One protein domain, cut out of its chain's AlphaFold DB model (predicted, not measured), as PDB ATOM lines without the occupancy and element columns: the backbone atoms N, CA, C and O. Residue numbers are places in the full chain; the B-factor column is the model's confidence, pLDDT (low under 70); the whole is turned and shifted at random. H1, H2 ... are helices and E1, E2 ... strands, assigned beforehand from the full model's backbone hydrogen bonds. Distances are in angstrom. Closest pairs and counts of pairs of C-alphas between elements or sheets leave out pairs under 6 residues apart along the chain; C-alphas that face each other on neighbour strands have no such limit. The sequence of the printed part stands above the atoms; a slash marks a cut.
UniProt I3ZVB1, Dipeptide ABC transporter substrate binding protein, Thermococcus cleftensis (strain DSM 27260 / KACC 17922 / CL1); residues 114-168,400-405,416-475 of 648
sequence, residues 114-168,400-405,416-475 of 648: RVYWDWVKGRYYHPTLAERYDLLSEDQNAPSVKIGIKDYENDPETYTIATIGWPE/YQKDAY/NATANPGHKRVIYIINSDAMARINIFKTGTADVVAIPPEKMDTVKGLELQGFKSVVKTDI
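AT A GLANCE: This is residues 114 to 168, 400 to 405 and 416 to 475 of the 648 residues of the protein "Dipeptide ABC transporter substrate binding protein" of Thermococcus cleftensis (strain DSM 27260 / KACC 17922 / CL1) (UniProt I3ZVB1). This compact body has little regular structure: loops make most of it, with parallel strands E2 and E3 side by side, E2 nearest the middle, and H1 packed on E2. Antiparallel E1 and E4 form a second ribbon, and H2 lies farthest out. Of 121 printed residues, 37 are in named elements, mixed in class, ordered E1 E2 E3 H1 H2 E4. The radius of gyration of the C-alphas is 13.9 A; the spans are 41 by 32 by 32 A.

IN THESE COORDINATES: Find E1, residues 114 to 117, from C-alpha 114 at (-11.871, 27.312, 38.667). Next come E2, residues 158 to 163, 15.8 A; E3, 425 to 430, 16.2 A; H1, 434 to 442, 12.3 A; and H2, 453 to 458. E4, 467 to 472, 15.9 A, ends at (-14.572, 24.627, 41.991).

HOW THE PARTS SIT: Look at N 116 and O 470, 3.1 A, between antiparallel E1 and E4, and N 161 and O 427, 2.8 A, between parallel E2 and E3. The closest C-alphas of E2 and H1, Ala 162 and Arg 437, are 5.7 A apart. In H1 every O i to N i+4 pair is within hydrogen-bond range; in H2 0 of 2 are, with 2 of 3 O i to N i+3 pairs.

THE WHOLE: The printed part has two cuts: across the one between residues 168 and 400 the C-alphas of these two are 13.6 A apart, and across the one between residues 405 and 416 the C-alphas of these two are 26.9 A apart. E1 to E2 is a long link. Residues 418 to 421 have pLDDT under 70.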
ATOM      1  N   ARG A 114     -12.588  26.174  38.072       93.75
ATOM      2  CA  ARG A 114     -11.871  27.312  38.667       93.75
ATOM      3  C   ARG A 114     -10.860  26.806  39.683       93.75
ATOM      4  O   ARG A 114     -11.219  26.029  40.572       93.75
ATOM      5  N   VAL A 115      -9.616  27.261  39.551       97.50
ATOM      6  CA  VAL A 115      -8.513  26.932  40.460       97.50
ATOM      7  C   VAL A 115      -7.830  28.215  40.897       97.50
ATOM      8  O   VAL A 115      -7.344  28.973  40.062       97.50
ATOM      9  N   TYR A 116      -7.826  28.456  42.202       98.00
ATOM     10  CA  TYR A 116      -7.269  29.667  42.797       98.00
ATOM     11  C   TYR A 116      -6.908  29.449  44.263       98.00
ATOM     12  O   TYR A 116      -7.263  28.419  44.833       98.00
ATOM     13  N   TRP A 117      -6.211  30.388  44.885       98.56
ATOM     14  CA  TRP A 117      -5.962  30.365  46.325       98.56
ATOM     15  C   TRP A 117      -7.097  31.020  47.111       98.56
ATOM     16  O   TRP A 117      -7.668  32.018  46.681       98.56
ATOM     17  N   ASP A 118      -7.429  30.490  48.291       98.00
ATOM     18  CA  ASP A 118      -8.503  31.036  49.128       98.00
ATOM     19  C   ASP A 118      -8.215  32.440  49.682       98.00
ATOM     20  O   ASP A 118      -9.137  33.043  50.238       98.00
ATOM     21  N   TRP A 119      -7.005  32.992  49.510       97.44
ATOM     22  CA  TRP A 119      -6.728  34.407  49.772       97.44
ATOM     23  C   TRP A 119      -7.401  35.351  48.773       97.44
ATOM     24  O   TRP A 119      -7.699  36.473  49.170       97.44
ATOM     25  N   VAL A 120      -7.738  34.903  47.557       96.88
ATOM     26  CA  VAL A 120      -8.504  35.698  46.583       96.88
ATOM     27  C   VAL A 120      -9.975  35.742  46.995       96.88
ATOM     28  O   VAL A 120     -10.656  34.714  47.095       96.88
ATOM     29  N   LYS A 121     -10.489  36.945  47.243       94.81
ATOM     30  CA  LYS A 121     -11.846  37.228  47.727       94.81
ATOM     31  C   LYS A 121     -12.677  37.933  46.659       94.81
ATOM     32  O   LYS A 121     -12.158  38.581  45.760       94.81
ATOM     33  N   GLY A 122     -13.999  37.826  46.792       91.62
ATOM     34  CA  GLY A 122     -14.950  38.533  45.925       91.62
ATOM     35  C   GLY A 122     -15.218  37.871  44.573       91.62
ATOM     36  O   GLY A 122     -16.051  38.384  43.835       91.62
ATOM     37  N   ARG A 123     -14.574  36.729  44.279       92.50
ATOM     38  CA  ARG A 123     -14.765  35.969  43.032       92.50
ATOM     39  C   ARG A 123     -16.234  35.642  42.778       92.50
ATOM     40  O   ARG A 123     -16.932  35.176  43.683       92.50
ATOM     41  N   TYR A 124     -16.657  35.831  41.536       91.94
ATOM     42  CA  TYR A 124     -18.020  35.621  41.058       91.94
ATOM     43  C   TYR A 124     -17.986  34.956  39.673       91.94
ATOM     44  O   TYR A 124     -16.925  34.556  39.197       91.94
ATOM     45  N   TYR A 125     -19.138  34.738  39.048       88.56
ATOM     46  CA  TYR A 125     -19.212  34.215  37.683       88.56
ATOM     47  C   TYR A 125     -19.889  35.220  36.767       88.56
ATOM     48  O   TYR A 125     -21.112  35.324  36.770       88.56
ATOM     49  N   HIS A 126     -19.099  35.959  35.991       88.81
ATOM     50  CA  HIS A 126     -19.675  36.757  34.920       88.81
ATOM     51  C   HIS A 126     -20.236  35.813  33.843       88.81
ATOM     52  O   HIS A 126     -19.614  34.789  33.537       88.81
ATOM     53  N   PRO A 127     -21.425  36.087  33.287       79.81
ATOM     54  CA  PRO A 127     -22.106  35.110  32.453       79.81
ATOM     55  C   PRO A 127     -21.461  34.870  31.083       79.81
ATOM     56  O   PRO A 127     -21.563  33.750  30.578       79.81
ATOM     57  N   THR A 128     -20.776  35.873  30.522       78.75
ATOM     58  CA  THR A 128     -20.108  35.815  29.203       78.75
ATOM     59  C   THR A 128     -18.606  36.111  29.232       78.75
ATOM     60  O   THR A 128     -17.925  35.835  28.254       78.75
ATOM     61  N   LEU A 129     -18.060  36.632  30.339       84.81
ATOM     62  CA  LEU A 129     -16.697  37.195  30.400       84.81
ATOM     63  C   LEU A 129     -15.964  36.735  31.670       84.81
ATOM     64  O   LEU A 129     -16.474  35.906  32.430       84.81
ATOM     65  N   ALA A 130     -14.752  37.246  31.887       86.25
ATOM     66  CA  ALA A 130     -14.020  37.083  33.139       86.25
ATOM     67  C   ALA A 130     -14.611  37.950  34.269       86.25
ATOM     68  O   ALA A 130     -15.547  38.723  34.073       86.25
ATOM     69  N   GLU A 131     -14.103  37.780  35.489       91.12
ATOM     70  CA  GLU A 131     -14.472  38.649  36.608       91.12
ATOM     71  C   GLU A 131     -13.751  39.990  36.507       91.12
ATOM     72  O   GLU A 131     -12.540  39.993  36.359       91.12
ATOM     73  N   ARG A 132     -14.464  41.091  36.753       91.88
ATOM     74  CA  ARG A 132     -13.882  42.422  36.934       91.88
ATOM     75  C   ARG A 132     -12.889  42.427  38.082       91.88
ATOM     76  O   ARG A 132     -13.271  42.208  39.239       91.88
ATOM     77  N   TYR A 133     -11.624  42.700  37.790       93.06
ATOM     78  CA  TYR A 133     -10.553  42.580  38.776       93.06
ATOM     79  C   TYR A 133     -10.524  43.715  39.795       93.06
ATOM     80  O   TYR A 133      -9.973  43.529  40.883       93.06
ATOM     81  N   ASP A 134     -11.174  44.842  39.499       91.75
ATOM     82  CA  ASP A 134     -11.393  45.955  40.430       91.75
ATOM     83  C   ASP A 134     -12.448  45.639  41.504       91.75
ATOM     84  O   ASP A 134     -12.550  46.330  42.519       91.75
ATOM     85  N   LEU A 135     -13.225  44.567  41.314       91.75
ATOM     86  CA  LEU A 135     -14.200  44.071  42.290       91.75
ATOM     87  C   LEU A 135     -13.653  42.929  43.159       91.75
ATOM     88  O   LEU A 135     -14.351  42.445  44.061       91.75
ATOM     89  N   LEU A 136     -12.426  42.481  42.887       92.56
ATOM     90  CA  LEU A 136     -11.737  41.437  43.636       92.56
ATOM     91  C   LEU A 136     -10.791  42.049  44.677       92.56
ATOM     92  O   LEU A 136     -10.450  43.227  44.637       92.56
ATOM     93  N   SER A 137     -10.386  41.248  45.657       93.44
ATOM     94  CA  SER A 137      -9.384  41.657  46.649       93.44
ATOM     95  C   SER A 137      -8.646  40.451  47.199       93.44
ATOM     96  O   SER A 137      -9.156  39.332  47.136       93.44
ATOM     97  N   GLU A 138      -7.492  40.682  47.812       95.00
ATOM     98  CA  GLU A 138      -6.722  39.638  48.479       95.00
ATOM     99  C   GLU A 138      -6.625  39.838  49.993       95.00
ATOM    100  O   GLU A 138      -6.713  40.953  50.526       95.00
ATOM    101  N   ASP A 139      -6.455  38.725  50.713       95.19
ATOM    102  CA  ASP A 139      -6.100  38.760  52.130       95.19
ATOM    103  C   ASP A 139      -4.766  39.493  52.306       95.19
ATOM    104  O   ASP A 139      -3.773  39.167  51.665       95.19
ATOM    105  N   GLN A 140      -4.713  40.462  53.216       93.94
ATOM    106  CA  GLN A 140      -3.511  41.272  53.441       93.94
ATOM    107  C   GLN A 140      -2.324  40.465  53.994       93.94
ATOM    108  O   GLN A 140      -1.202  40.964  54.018       93.94
ATOM    109  N   ASN A 141      -2.560  39.233  54.457       95.12
ATOM    110  CA  ASN A 141      -1.510  38.306  54.877       95.12
ATOM    111  C   ASN A 141      -1.127  37.301  53.780       95.12
ATOM    112  O   ASN A 141      -0.379  36.367  54.076       95.12
ATOM    113  N   ALA A 142      -1.654  37.441  52.556       95.44
ATOM    114  CA  ALA A 142      -1.280  36.584  51.439       95.44
ATOM    115  C   ALA A 142       0.244  36.638  51.197       95.44
ATOM    116  O   ALA A 142       0.884  37.667  51.447       95.44
ATOM    117  N   PRO A 143       0.862  35.525  50.760       94.75
ATOM    118  CA  PRO A 143       2.289  35.485  50.471       94.75
ATOM    119  C   PRO A 143       2.707  36.535  49.442       94.75
ATOM    120  O   PRO A 143       2.089  36.638  48.392       94.75
ATOM    121  N   SER A 144       3.821  37.223  49.698       96.81
ATOM    122  CA  SER A 144       4.505  38.009  48.670       96.81
ATOM    123  C   SER A 144       5.567  37.152  47.973       96.81
ATOM    124  O   SER A 144       6.473  36.619  48.629       96.81
ATOM    125  N   VAL A 145       5.441  36.956  46.658       97.75
ATOM    126  CA  VAL A 145       6.296  36.049  45.876       97.75
ATOM    127  C   VAL A 145       6.776  36.725  44.598       97.75
ATOM    128  O   VAL A 145       5.984  37.176  43.782       97.75
ATOM    129  N   LYS A 146       8.090  36.730  44.353       97.69
ATOM    130  CA  LYS A 146       8.644  37.245  43.092       97.69
ATOM    131  C   LYS A 146       8.103  36.484  41.888       97.69
ATOM    132  O   LYS A 146       8.193  35.257  41.841       97.69
ATOM    133  N   ILE A 147       7.643  37.230  40.884       96.12
ATOM    134  CA  ILE A 147       7.061  36.649  39.671       96.12
ATOM    135  C   ILE A 147       8.134  36.175  38.688       96.12
ATOM    136  O   ILE A 147       7.923  35.248  37.910       96.12
ATOM    137  N   GLY A 148       9.324  36.777  38.743       92.94
ATOM    138  CA  GLY A 148      10.380  36.521  37.760       92.94
ATOM    139  C   GLY A 148      10.153  37.247  36.429       92.94
ATOM    140  O   GLY A 148      10.909  37.034  35.485       92.94
ATOM    141  N   ILE A 149       9.153  38.130  36.376       93.06
ATOM    142  CA  ILE A 149       8.939  39.117  35.320       93.06
ATOM    143  C   ILE A 149       9.311  40.475  35.913       93.06
ATOM    144  O   ILE A 149       8.644  40.955  36.827       93.06
ATOM    145  N   LYS A 150      10.391  41.077  35.405       92.38
ATOM    146  CA  LYS A 150      10.942  42.342  35.923       92.38
ATOM    147  C   LYS A 150      11.113  42.293  37.456       92.38
ATOM    148  O   LYS A 150      11.670  41.328  37.979       92.38
ATOM    149  N   ASP A 151      10.695  43.342  38.151       93.56
ATOM    150  CA  ASP A 151      10.684  43.490  39.604       93.56
ATOM    151  C   ASP A 151       9.298  43.246  40.220       93.56
ATOM    152  O   ASP A 151       9.118  43.504  41.407       93.56
ATOM    153  N   TYR A 152       8.341  42.718  39.447       96.31
ATOM    154  CA  TYR A 152       7.000  42.445  39.948       96.31
ATOM    155  C   TYR A 152       6.981  41.289  40.953       96.31
ATOM    156  O   TYR A 152       7.655  40.257  40.804       96.31
ATOM    157  N   GLU A 153       6.142  41.463  41.965       97.06
ATOM    158  CA  GLU A 153       5.847  40.486  43.001       97.06
ATOM    159  C   GLU A 153       4.341  40.232  42.991       97.06
ATOM    160  O   GLU A 153       3.558  41.146  42.745       97.06
ATOM    161  N   ASN A 154       3.957  38.980  43.207       97.56
ATOM    162  CA  ASN A 154       2.593  38.627  43.531       97.56
ATOM    163  C   ASN A 154       2.395  38.974  45.002       97.56
ATOM    164  O   ASN A 154       3.064  38.373  45.841       97.56
ATOM    165  N   ASP A 155       1.595  39.991  45.292       96.00
ATOM    166  CA  ASP A 155       1.356  40.555  46.617       96.00
ATOM    167  C   ASP A 155      -0.108  41.019  46.724       96.00
ATOM    168  O   ASP A 155      -0.789  41.069  45.704       96.00
ATOM    169  N   PRO A 156      -0.622  41.409  47.909       94.69
ATOM    170  CA  PRO A 156      -2.039  41.765  48.048       94.69
ATOM    171  C   PRO A 156      -2.532  42.950  47.192       94.69
ATOM    172  O   PRO A 156      -3.729  43.244  47.206       94.69
ATOM    173  N   GLU A 157      -1.644  43.675  46.498       94.00
ATOM    174  CA  GLU A 157      -2.000  44.742  45.552       94.00
ATOM    175  C   GLU A 157      -1.895  44.296  44.079       94.00
ATOM    176  O   GLU A 157      -2.261  45.071  43.186       94.00
ATOM    177  N   THR A 158      -1.422  43.074  43.814       96.12
ATOM    178  CA  THR A 158      -1.123  42.532  42.485       96.12
ATOM    179  C   THR A 158      -1.831  41.200  42.269       96.12
ATOM    180  O   THR A 158      -1.407  40.190  42.803       96.12
ATOM    181  N   TYR A 159      -2.845  41.180  41.408       96.94
ATOM    182  CA  TYR A 159      -3.541  39.948  41.042       96.94
ATOM    183  C   TYR A 159      -2.839  39.240  39.884       96.94
ATOM    184  O   TYR A 159      -2.697  39.793  38.792       96.94
ATOM    185  N   THR A 160      -2.406  38.004  40.094       98.12
ATOM    186  CA  THR A 160      -1.564  37.267  39.154       98.12
ATOM    187  C   THR A 160      -2.251  36.009  38.618       98.12
ATOM    188  O   THR A 160      -2.692  35.126  39.357       98.12
ATOM    189  N   ILE A 161      -2.301  35.875  37.290       97.81
ATOM    190  CA  ILE A 161      -3.059  34.837  36.583       97.81
ATOM    191  C   ILE A 161      -2.114  34.009  35.708       97.81
ATOM    192  O   ILE A 161      -1.532  34.515  34.753       97.81
ATOM    193  N   ALA A 162      -1.986  32.707  35.971       97.50
ATOM    194  CA  ALA A 162      -1.241  31.784  35.112       97.50
ATOM    195  C   ALA A 162      -2.159  31.148  34.048       97.50
ATOM    196  O   ALA A 162      -3.000  30.298  34.360       97.50
ATOM    197  N   THR A 163      -1.972  31.505  32.775       93.00
ATOM    198  CA  THR A 163      -2.891  31.179  31.667       93.00
ATOM    199  C   THR A 163      -2.170  30.717  30.388       93.00
ATOM    200  O   THR A 163      -0.944  30.621  30.347       93.00
ATOM    201  N   ILE A 164      -2.936  30.353  29.355       84.00
ATOM    202  CA  ILE A 164      -2.454  29.893  28.036       84.00
ATOM    203  C   ILE A 164      -2.755  30.859  26.888       84.00
ATOM    204  O   ILE A 164      -2.257  30.629  25.790       84.00
ATOM    205  N   GLY A 165      -3.605  31.863  27.119       78.06
ATOM    206  CA  GLY A 165      -4.115  32.753  26.077       78.06
ATOM    207  C   GLY A 165      -3.191  33.932  25.787       78.06
ATOM    208  O   GLY A 165      -2.472  34.390  26.670       78.06
ATOM    209  N   TRP A 166      -3.231  34.405  24.544       85.31
ATOM    210  CA  TRP A 166      -2.658  35.666  24.077       85.31
ATOM    211  C   TRP A 166      -3.678  36.285  23.109       85.31
ATOM    212  O   TRP A 166      -4.218  35.527  22.299       85.31
ATOM    213  N   PRO A 167      -3.951  37.604  23.163       85.88
ATOM    214  CA  PRO A 167      -4.987  38.187  22.328       85.88
ATOM    215  C   PRO A 167      -4.538  38.232  20.866       85.88
ATOM    216  O   PRO A 167      -3.376  38.538  20.576       85.88
ATOM    217  N   GLU A 168      -5.450  37.981  19.921       83.06
ATOM    218  CA  GLU A 168      -5.146  38.198  18.493       83.06
ATOM    219  C   GLU A 168      -4.802  39.672  18.236       83.06
ATOM    220  O   GLU A 168      -3.868  39.996  17.495       83.06
ATOM    221  N   TYR A 400       3.674  44.660  28.058       95.50
ATOM    222  CA  TYR A 400       3.484  43.271  27.672       95.50
ATOM    223  C   TYR A 400       4.704  42.726  26.933       95.50
ATOM    224  O   TYR A 400       5.474  43.459  26.312       95.50
ATOM    225  N   GLN A 401       4.847  41.406  26.949       94.81
ATOM    226  CA  GLN A 401       5.744  40.677  26.067       94.81
ATOM    227  C   GLN A 401       4.954  39.550  25.415       94.81
ATOM    228  O   GLN A 401       4.417  38.682  26.108       94.81
ATOM    229  N   LYS A 402       4.920  39.563  24.077       90.81
ATOM    230  CA  LYS A 402       4.172  38.594  23.276       90.81
ATOM    231  C   LYS A 402       4.462  37.153  23.702       90.81
ATOM    232  O   LYS A 402       5.624  36.783  23.878       90.81
ATOM    233  N   ASP A 403       3.385  36.386  23.868       86.31
ATOM    234  CA  ASP A 403       3.365  34.979  24.287       86.31
ATOM    235  C   ASP A 403       4.037  34.702  25.651       86.31
ATOM    236  O   ASP A 403       4.341  33.552  25.967       86.31
ATOM    237  N   ALA A 404       4.279  35.737  26.468       93.25
ATOM    238  CA  ALA A 404       4.961  35.614  27.757       93.25
ATOM    239  C   ALA A 404       4.194  36.269  28.913       93.25
ATOM    240  O   ALA A 404       3.932  35.599  29.914       93.25
ATOM    241  N   TYR A 405       3.842  37.555  28.813       96.81
ATOM    242  CA  TYR A 405       3.106  38.240  29.880       96.81
ATOM    243  C   TYR A 405       2.359  39.495  29.417       96.81
ATOM    244  O   TYR A 405       2.741  40.121  28.428       96.81
ATOM    245  N   ASN A 416     -15.870  55.114  37.536       87.75
ATOM    246  CA  ASN A 416     -16.512  54.387  38.637       87.75
ATOM    247  C   ASN A 416     -15.530  54.075  39.779       87.75
ATOM    248  O   ASN A 416     -15.660  53.068  40.477       87.75
ATOM    249  N   ALA A 417     -14.499  54.906  39.955       74.31
ATOM    250  CA  ALA A 417     -13.510  54.696  41.000       74.31
ATOM    251  C   ALA A 417     -14.169  54.718  42.390       74.31
ATOM    252  O   ALA A 417     -14.635  55.751  42.877       74.31
ATOM    253  N   THR A 418     -14.164  53.568  43.067       62.69
ATOM    254  CA  THR A 418     -14.456  53.513  44.501       62.69
ATOM    255  C   THR A 418     -13.212  53.909  45.302       62.69
ATOM    256  O   THR A 418     -12.090  53.909  44.798       62.69
ATOM    257  N   ALA A 419     -13.377  54.231  46.587       54.06
ATOM    258  CA  ALA A 419     -12.255  54.603  47.457       54.06
ATOM    259  C   ALA A 419     -11.232  53.466  47.704       54.06
ATOM    260  O   ALA A 419     -10.223  53.702  48.368       54.06
ATOM    261  N   ASN A 420     -11.491  52.242  47.222       63.78
ATOM    262  CA  ASN A 420     -10.606  51.091  47.373       63.78
ATOM    263  C   ASN A 420     -10.749  50.140  46.164       63.78
ATOM    264  O   ASN A 420     -11.588  49.241  46.226       63.78
ATOM    265  N   PRO A 421      -9.963  50.314  45.085       66.44
ATOM    266  CA  PRO A 421     -10.144  49.604  43.811       66.44
ATOM    267  C   PRO A 421      -9.746  48.117  43.834       66.44
ATOM    268  O   PRO A 421      -9.521  47.518  42.788       66.44
ATOM    269  N   GLY A 422      -9.589  47.520  45.017       77.25
ATOM    270  CA  GLY A 422      -9.019  46.185  45.147       77.25
ATOM    271  C   GLY A 422      -7.542  46.196  44.755       77.25
ATOM    272  O   GLY A 422      -6.708  46.722  45.494       77.25
ATOM    273  N   HIS A 423      -7.225  45.620  43.598       89.69
ATOM    274  CA  HIS A 423      -5.860  45.493  43.088       89.69
ATOM    275  C   HIS A 423      -5.386  46.762  42.374       89.69
ATOM    276  O   HIS A 423      -6.123  47.402  41.628       89.69
ATOM    277  N   LYS A 424      -4.108  47.107  42.543       92.81
ATOM    278  CA  LYS A 424      -3.458  48.174  41.763       92.81
ATOM    279  C   LYS A 424      -2.863  47.658  40.460       92.81
ATOM    280  O   LYS A 424      -2.577  48.456  39.565       92.81
ATOM    281  N   ARG A 425      -2.630  46.348  40.373       96.00
ATOM    282  CA  ARG A 425      -2.000  45.697  39.231       96.00
ATOM    283  C   ARG A 425      -2.623  44.335  38.967       96.00
ATOM    284  O   ARG A 425      -2.976  43.624  39.902       96.00
ATOM    285  N   VAL A 426      -2.681  43.965  37.693       97.31
ATOM    286  CA  VAL A 426      -3.003  42.608  37.245       97.31
ATOM    287  C   VAL A 426      -1.885  42.115  36.333       97.31
ATOM    288  O   VAL A 426      -1.417  42.862  35.472       97.31
ATOM    289  N   ILE A 427      -1.424  40.879  36.520       98.00
ATOM    290  CA  ILE A 427      -0.360  40.278  35.709       98.00
ATOM    291  C   ILE A 427      -0.811  38.927  35.168       98.00
ATOM    292  O   ILE A 427      -1.005  37.968  35.910       98.00
ATOM    293  N   TYR A 428      -0.876  38.823  33.848       97.75
ATOM    294  CA  TYR A 428      -1.026  37.553  33.153       97.75
ATOM    295  C   TYR A 428       0.346  36.933  32.897       97.75
ATOM    296  O   TYR A 428       1.204  37.558  32.276       97.75
ATOM    297  N   ILE A 429       0.541  35.688  33.328       97.56
ATOM    298  CA  ILE A 429       1.712  34.858  33.035       97.56
ATOM    299  C   ILE A 429       1.290  33.787  32.030       97.56
ATOM    300  O   ILE A 429       0.497  32.898  32.352       97.56
ATOM    301  N   ILE A 430       1.832  33.849  30.817       93.88
ATOM    302  CA  ILE A 430       1.375  33.044  29.684       93.88
ATOM    303  C   ILE A 430       2.351  31.894  29.449       93.88
ATOM    304  O   ILE A 430       3.554  32.091  29.282       93.88
ATOM    305  N   ASN A 431       1.844  30.661  29.486       90.75
ATOM    306  CA  ASN A 431       2.654  29.469  29.251       90.75
ATOM    307  C   ASN A 431       1.801  28.302  28.743       90.75
ATOM    308  O   ASN A 431       0.884  27.858  29.432       90.75
ATOM    309  N   SER A 432       2.131  27.750  27.575       86.62
ATOM    310  CA  SER A 432       1.374  26.647  26.968       86.62
ATOM    311  C   SER A 432       1.481  25.322  27.741       86.62
ATOM    312  O   SER A 432       0.535  24.529  27.727       86.62
ATOM    313  N   ASP A 433       2.554  25.090  28.509       90.00
ATOM    314  CA  ASP A 433       2.722  23.867  29.298       90.00
ATOM    315  C   ASP A 433       1.910  23.905  30.604       90.00
ATOM    316  O   ASP A 433       2.127  24.724  31.501       90.00
ATOM    317  N   ALA A 434       0.964  22.970  30.738       90.94
ATOM    318  CA  ALA A 434       0.076  22.916  31.899       90.94
ATOM    319  C   ALA A 434       0.821  22.663  33.216       90.94
ATOM    320  O   ALA A 434       0.426  23.201  34.250       90.94
ATOM    321  N   MET A 435       1.895  21.868  33.203       95.00
ATOM    322  CA  MET A 435       2.654  21.573  34.420       95.00
ATOM    323  C   MET A 435       3.495  22.769  34.872       95.00
ATOM    324  O   MET A 435       3.612  22.994  36.075       95.00
ATOM    325  N   ALA A 436       4.025  23.563  33.943       95.94
ATOM    326  CA  ALA A 436       4.697  24.822  34.227       95.94
ATOM    327  C   ALA A 436       3.744  25.802  34.922       95.94
ATOM    328  O   ALA A 436       4.083  26.313  35.988       95.94
ATOM    329  N   ARG A 437       2.518  25.975  34.407       96.94
ATOM    330  CA  ARG A 437       1.487  26.800  35.066       96.94
ATOM    331  C   ARG A 437       1.110  26.282  36.452       96.94
ATOM    332  O   ARG A 437       1.030  27.056  37.400       96.94
ATOM    333  N   ILE A 438       0.940  24.967  36.605       98.00
ATOM    334  CA  ILE A 438       0.679  24.343  37.913       98.00
ATOM    335  C   ILE A 438       1.824  24.615  38.897       98.00
ATOM    336  O   ILE A 438       1.572  24.831  40.079       98.00
ATOM    337  N   ASN A 439       3.077  24.608  38.438       98.00
ATOM    338  CA  ASN A 439       4.220  24.918  39.292       98.00
ATOM    339  C   ASN A 439       4.241  26.397  39.706       98.00
ATOM    340  O   ASN A 439       4.460  26.659  40.883       98.00
ATOM    341  N   ILE A 440       3.946  27.324  38.786       98.12
ATOM    342  CA  ILE A 440       3.780  28.763  39.075       98.12
ATOM    343  C   ILE A 440       2.708  28.976  40.160       98.12
ATOM    344  O   ILE A 440       2.923  29.693  41.133       98.12
ATOM    345  N   PHE A 441       1.569  28.290  40.047       98.62
ATOM    346  CA  PHE A 441       0.511  28.342  41.057       98.62
ATOM    347  C   PHE A 441       0.958  27.779  42.416       98.62
ATOM    348  O   PHE A 441       0.743  28.396  43.457       98.62
ATOM    349  N   LYS A 442       1.632  26.619  42.422       97.94
ATOM    350  CA  LYS A 442       2.104  25.937  43.644       97.94
ATOM    351  C   LYS A 442       3.091  26.759  44.464       97.94
ATOM    352  O   LYS A 442       3.145  26.585  45.679       97.94
ATOM    353  N   THR A 443       3.890  27.602  43.817       97.56
ATOM    354  CA  THR A 443       4.862  28.468  44.492       97.56
ATOM    355  C   THR A 443       4.239  29.740  45.061       97.56
ATOM    356  O   THR A 443       4.949  30.486  45.728       97.56
ATOM    357  N   GLY A 444       2.945  29.988  44.819       98.06
ATOM    358  CA  GLY A 444       2.288  31.258  45.143       98.06
ATOM    359  C   GLY A 444       2.657  32.382  44.175       98.06
ATOM    360  O   GLY A 444       2.401  33.541  44.463       98.06
ATOM    361  N   THR A 445       3.282  32.052  43.039       98.25
ATOM    362  CA  THR A 445       3.637  33.034  42.006       98.25
ATOM    363  C   THR A 445       2.418  33.481  41.193       98.25
ATOM    364  O   THR A 445       2.483  34.515  40.549       98.25
ATOM    365  N   ALA A 446       1.326  32.711  41.215       98.38
ATOM    366  CA  ALA A 446       0.034  33.115  40.673       98.38
ATOM    367  C   ALA A 446      -1.096  32.779  41.650       98.38
ATOM    368  O   ALA A 446      -1.068  31.724  42.296       98.38
ATOM    369  N   ASP A 447      -2.110  33.635  41.681       98.44
ATOM    370  CA  ASP A 447      -3.310  33.508  42.509       98.44
ATOM    371  C   ASP A 447      -4.348  32.602  41.867       98.44
ATOM    372  O   ASP A 447      -5.092  31.901  42.558       98.44
ATOM    373  N   VAL A 448      -4.366  32.587  40.532       97.81
ATOM    374  CA  VAL A 448      -5.287  31.810  39.699       97.81
ATOM    375  C   VAL A 448      -4.525  31.060  38.619       97.81
ATOM    376  O   VAL A 448      -3.517  31.535  38.096       97.81
ATOM    377  N   VAL A 449      -5.011  29.869  38.263       97.50
ATOM    378  CA  VAL A 449      -4.392  29.053  37.217       97.50
ATOM    379  C   VAL A 449      -5.412  28.371  36.310       97.50
ATOM    380  O   VAL A 449      -6.334  27.697  36.769       97.50
ATOM    381  N   ALA A 450      -5.202  28.480  34.998       93.62
ATOM    382  CA  ALA A 450      -5.939  27.715  33.998       93.62
ATOM    383  C   ALA A 450      -5.289  26.336  33.793       93.62
ATOM    384  O   ALA A 450      -4.135  26.231  33.361       93.62
ATOM    385  N   ILE A 451      -6.023  25.253  34.058       92.50
ATOM    386  CA  ILE A 451      -5.532  23.874  33.902       92.50
ATOM    387  C   ILE A 451      -6.534  22.999  33.140       92.50
ATOM    388  O   ILE A 451      -7.738  23.233  33.228       92.50
ATOM    389  N   PRO A 452      -6.068  21.960  32.426       88.94
ATOM    390  CA  PRO A 452      -6.971  20.988  31.826       88.94
ATOM    391  C   PRO A 452      -7.611  20.081  32.907       88.94
ATOM    392  O   PRO A 452      -6.954  19.790  33.918       88.94
ATOM    393  N   PRO A 453      -8.864  19.607  32.720       89.25
ATOM    394  CA  PRO A 453      -9.608  18.838  33.725       89.25
ATOM    395  C   PRO A 453      -8.873  17.628  34.313       89.25
ATOM    396  O   PRO A 453      -8.931  17.393  35.519       89.25
ATOM    397  N   GLU A 454      -8.115  16.879  33.511       88.25
ATOM    398  CA  GLU A 454      -7.369  15.697  33.970       88.25
ATOM    399  C   GLU A 454      -6.209  16.017  34.927       88.25
ATOM    400  O   GLU A 454      -5.627  15.113  35.526       88.25
ATOM    401  N   LYS A 455      -5.842  17.297  35.072       92.06
ATOM    402  CA  LYS A 455      -4.820  17.756  36.022       92.06
ATOM    403  C   LYS A 455      -5.416  18.307  37.310       92.06
ATOM    404  O   LYS A 455      -4.654  18.684  38.198       92.06
ATOM    405  N   MET A 456      -6.741  18.314  37.450       93.81
ATOM    406  CA  MET A 456      -7.439  18.882  38.602       93.81
ATOM    407  C   MET A 456      -6.931  18.326  39.947       93.81
ATOM    408  O   MET A 456      -6.763  19.080  40.899       93.81
ATOM    409  N   ASP A 457      -6.604  17.035  40.034       94.31
ATOM    410  CA  ASP A 457      -6.110  16.440  41.285       94.31
ATOM    411  C   ASP A 457      -4.701  16.913  41.682       94.31
ATOM    412  O   ASP A 457      -4.331  16.835  42.850       94.31
ATOM    413  N   THR A 458      -3.917  17.463  40.748       96.31
ATOM    414  CA  THR A 458      -2.553  17.952  41.028       96.31
ATOM    415  C   THR A 458      -2.517  19.256  41.826       96.31
ATOM    416  O   THR A 458      -1.450  19.623  42.332       96.31
ATOM    417  N   VAL A 459      -3.664  19.938  41.913       97.00
ATOM    418  CA  VAL A 459      -3.856  21.221  42.599       97.00
ATOM    419  C   VAL A 459      -4.836  21.130  43.768       97.00
ATOM    420  O   VAL A 459      -5.043  22.123  44.449       97.00
ATOM    421  N   LYS A 460      -5.440  19.963  44.035       96.56
ATOM    422  CA  LYS A 460      -6.339  19.782  45.183       96.56
ATOM    423  C   LYS A 460      -5.549  19.644  46.482       96.56
ATOM    424  O   LYS A 460      -4.617  18.850  46.570       96.56
ATOM    425  N   GLY A 461      -6.001  20.354  47.514       96.81
ATOM    426  CA  GLY A 461      -5.456  20.232  48.867       96.81
ATOM    427  C   GLY A 461      -4.041  20.787  49.020       96.81
ATOM    428  O   GLY A 461      -3.349  20.396  49.957       96.81
ATOM    429  N   LEU A 462      -3.606  21.668  48.114       98.00
ATOM    430  CA  LEU A 462      -2.378  22.423  48.313       98.00
ATOM    431  C   LEU A 462      -2.574  23.415  49.461       98.00
ATOM    432  O   LEU A 462      -3.664  23.958  49.652       98.00
ATOM    433  N   GLU A 463      -1.495  23.654  50.197       97.94
ATOM    434  CA  GLU A 463      -1.440  24.633  51.274       97.94
ATOM    435  C   GLU A 463      -0.147  25.443  51.150       97.94
ATOM    436  O   GLU A 463       0.931  24.869  50.980       97.94
ATOM    437  N   LEU A 464      -0.256  26.768  51.235       97.44
ATOM    438  CA  LEU A 464       0.873  27.690  51.228       97.44
ATOM    439  C   LEU A 464       0.670  28.732  52.326       97.44
ATOM    440  O   LEU A 464      -0.294  29.486  52.306       97.44
ATOM    441  N   GLN A 465       1.575  28.752  53.306       95.69
ATOM    442  CA  GLN A 465       1.533  29.685  54.445       95.69
ATOM    443  C   GLN A 465       0.167  29.738  55.170       95.69
ATOM    444  O   GLN A 465      -0.244  30.780  55.666       95.69
ATOM    445  N   GLY A 466      -0.531  28.599  55.260       96.56
ATOM    446  CA  GLY A 466      -1.833  28.475  55.930       96.56
ATOM    447  C   GLY A 466      -3.052  28.735  55.038       96.56
ATOM    448  O   GLY A 466      -4.172  28.434  55.452       96.56
ATOM    449  N   PHE A 467      -2.847  29.221  53.816       98.25
ATOM    450  CA  PHE A 467      -3.885  29.363  52.797       98.25
ATOM    451  C   PHE A 467      -3.984  28.118  51.931       98.25
ATOM    452  O   PHE A 467      -3.007  27.384  51.771       98.25
ATOM    453  N   LYS A 468      -5.163  27.865  51.367       98.50
ATOM    454  CA  LYS A 468      -5.480  26.613  50.675       98.50
ATOM    455  C   LYS A 468      -5.895  26.850  49.238       98.50
ATOM    456  O   LYS A 468      -6.612  27.795  48.925       98.50
ATOM    457  N   SER A 469      -5.512  25.926  48.364       98.44
ATOM    458  CA  SER A 469      -6.044  25.887  47.005       98.44
ATOM    459  C   SER A 469      -7.542  25.585  47.028       98.44
ATOM    460  O   SER A 469      -7.979  24.603  47.643       98.44
ATOM    461  N   VAL A 470      -8.309  26.363  46.283       98.06
ATOM    462  CA  VAL A 470      -9.719  26.159  45.987       98.06
ATOM    463  C   VAL A 470      -9.850  25.572  44.587       98.06
ATOM    464  O   VAL A 470      -9.271  26.077  43.629       98.06
ATOM    465  N   VAL A 471     -10.639  24.504  44.471       97.19
ATOM    466  CA  VAL A 471     -10.998  23.873  43.197       97.19
ATOM    467  C   VAL A 471     -12.519  23.798  43.124       97.19
ATOM    468  O   VAL A 471     -13.145  23.128  43.949       97.19
ATOM    469  N   LYS A 472     -13.117  24.505  42.165       95.25
ATOM    470  CA  LYS A 472     -14.572  24.627  41.991       95.25
ATOM    471  C   LYS A 472     -15.004  24.120  40.621       95.25
ATOM    472  O   LYS A 472     -14.333  24.389  39.629       95.25
ATOM    473  N   THR A 473     -16.120  23.391  40.604       94.38
ATOM    474  CA  THR A 473     -16.703  22.725  39.423       94.38
ATOM    475  C   THR A 473     -18.235  22.783  39.422       94.38
ATOM    476  O   THR A 473     -18.910  21.904  38.886       94.38
ATOM    477  N   ASP A 474     -18.793  23.750  40.147       90.62
ATOM    478  CA  ASP A 474     -20.207  23.855  40.512       90.62
ATOM    479  C   ASP A 474     -21.056  24.624  39.494       90.62
ATOM    480  O   ASP A 474     -22.282  24.549  39.548       90.62
ATOM    481  N   ILE A 475     -20.421  25.315  38.549       90.88
ATOM    482  CA  ILE A 475     -21.094  26.168  37.568       90.88
ATOM    483  C   ILE A 475     -21.233  25.429  36.247       90.88
ATOM    484  O   ILE A 475     -20.238  25.007  35.658       90.88
TER     485      ILE A 475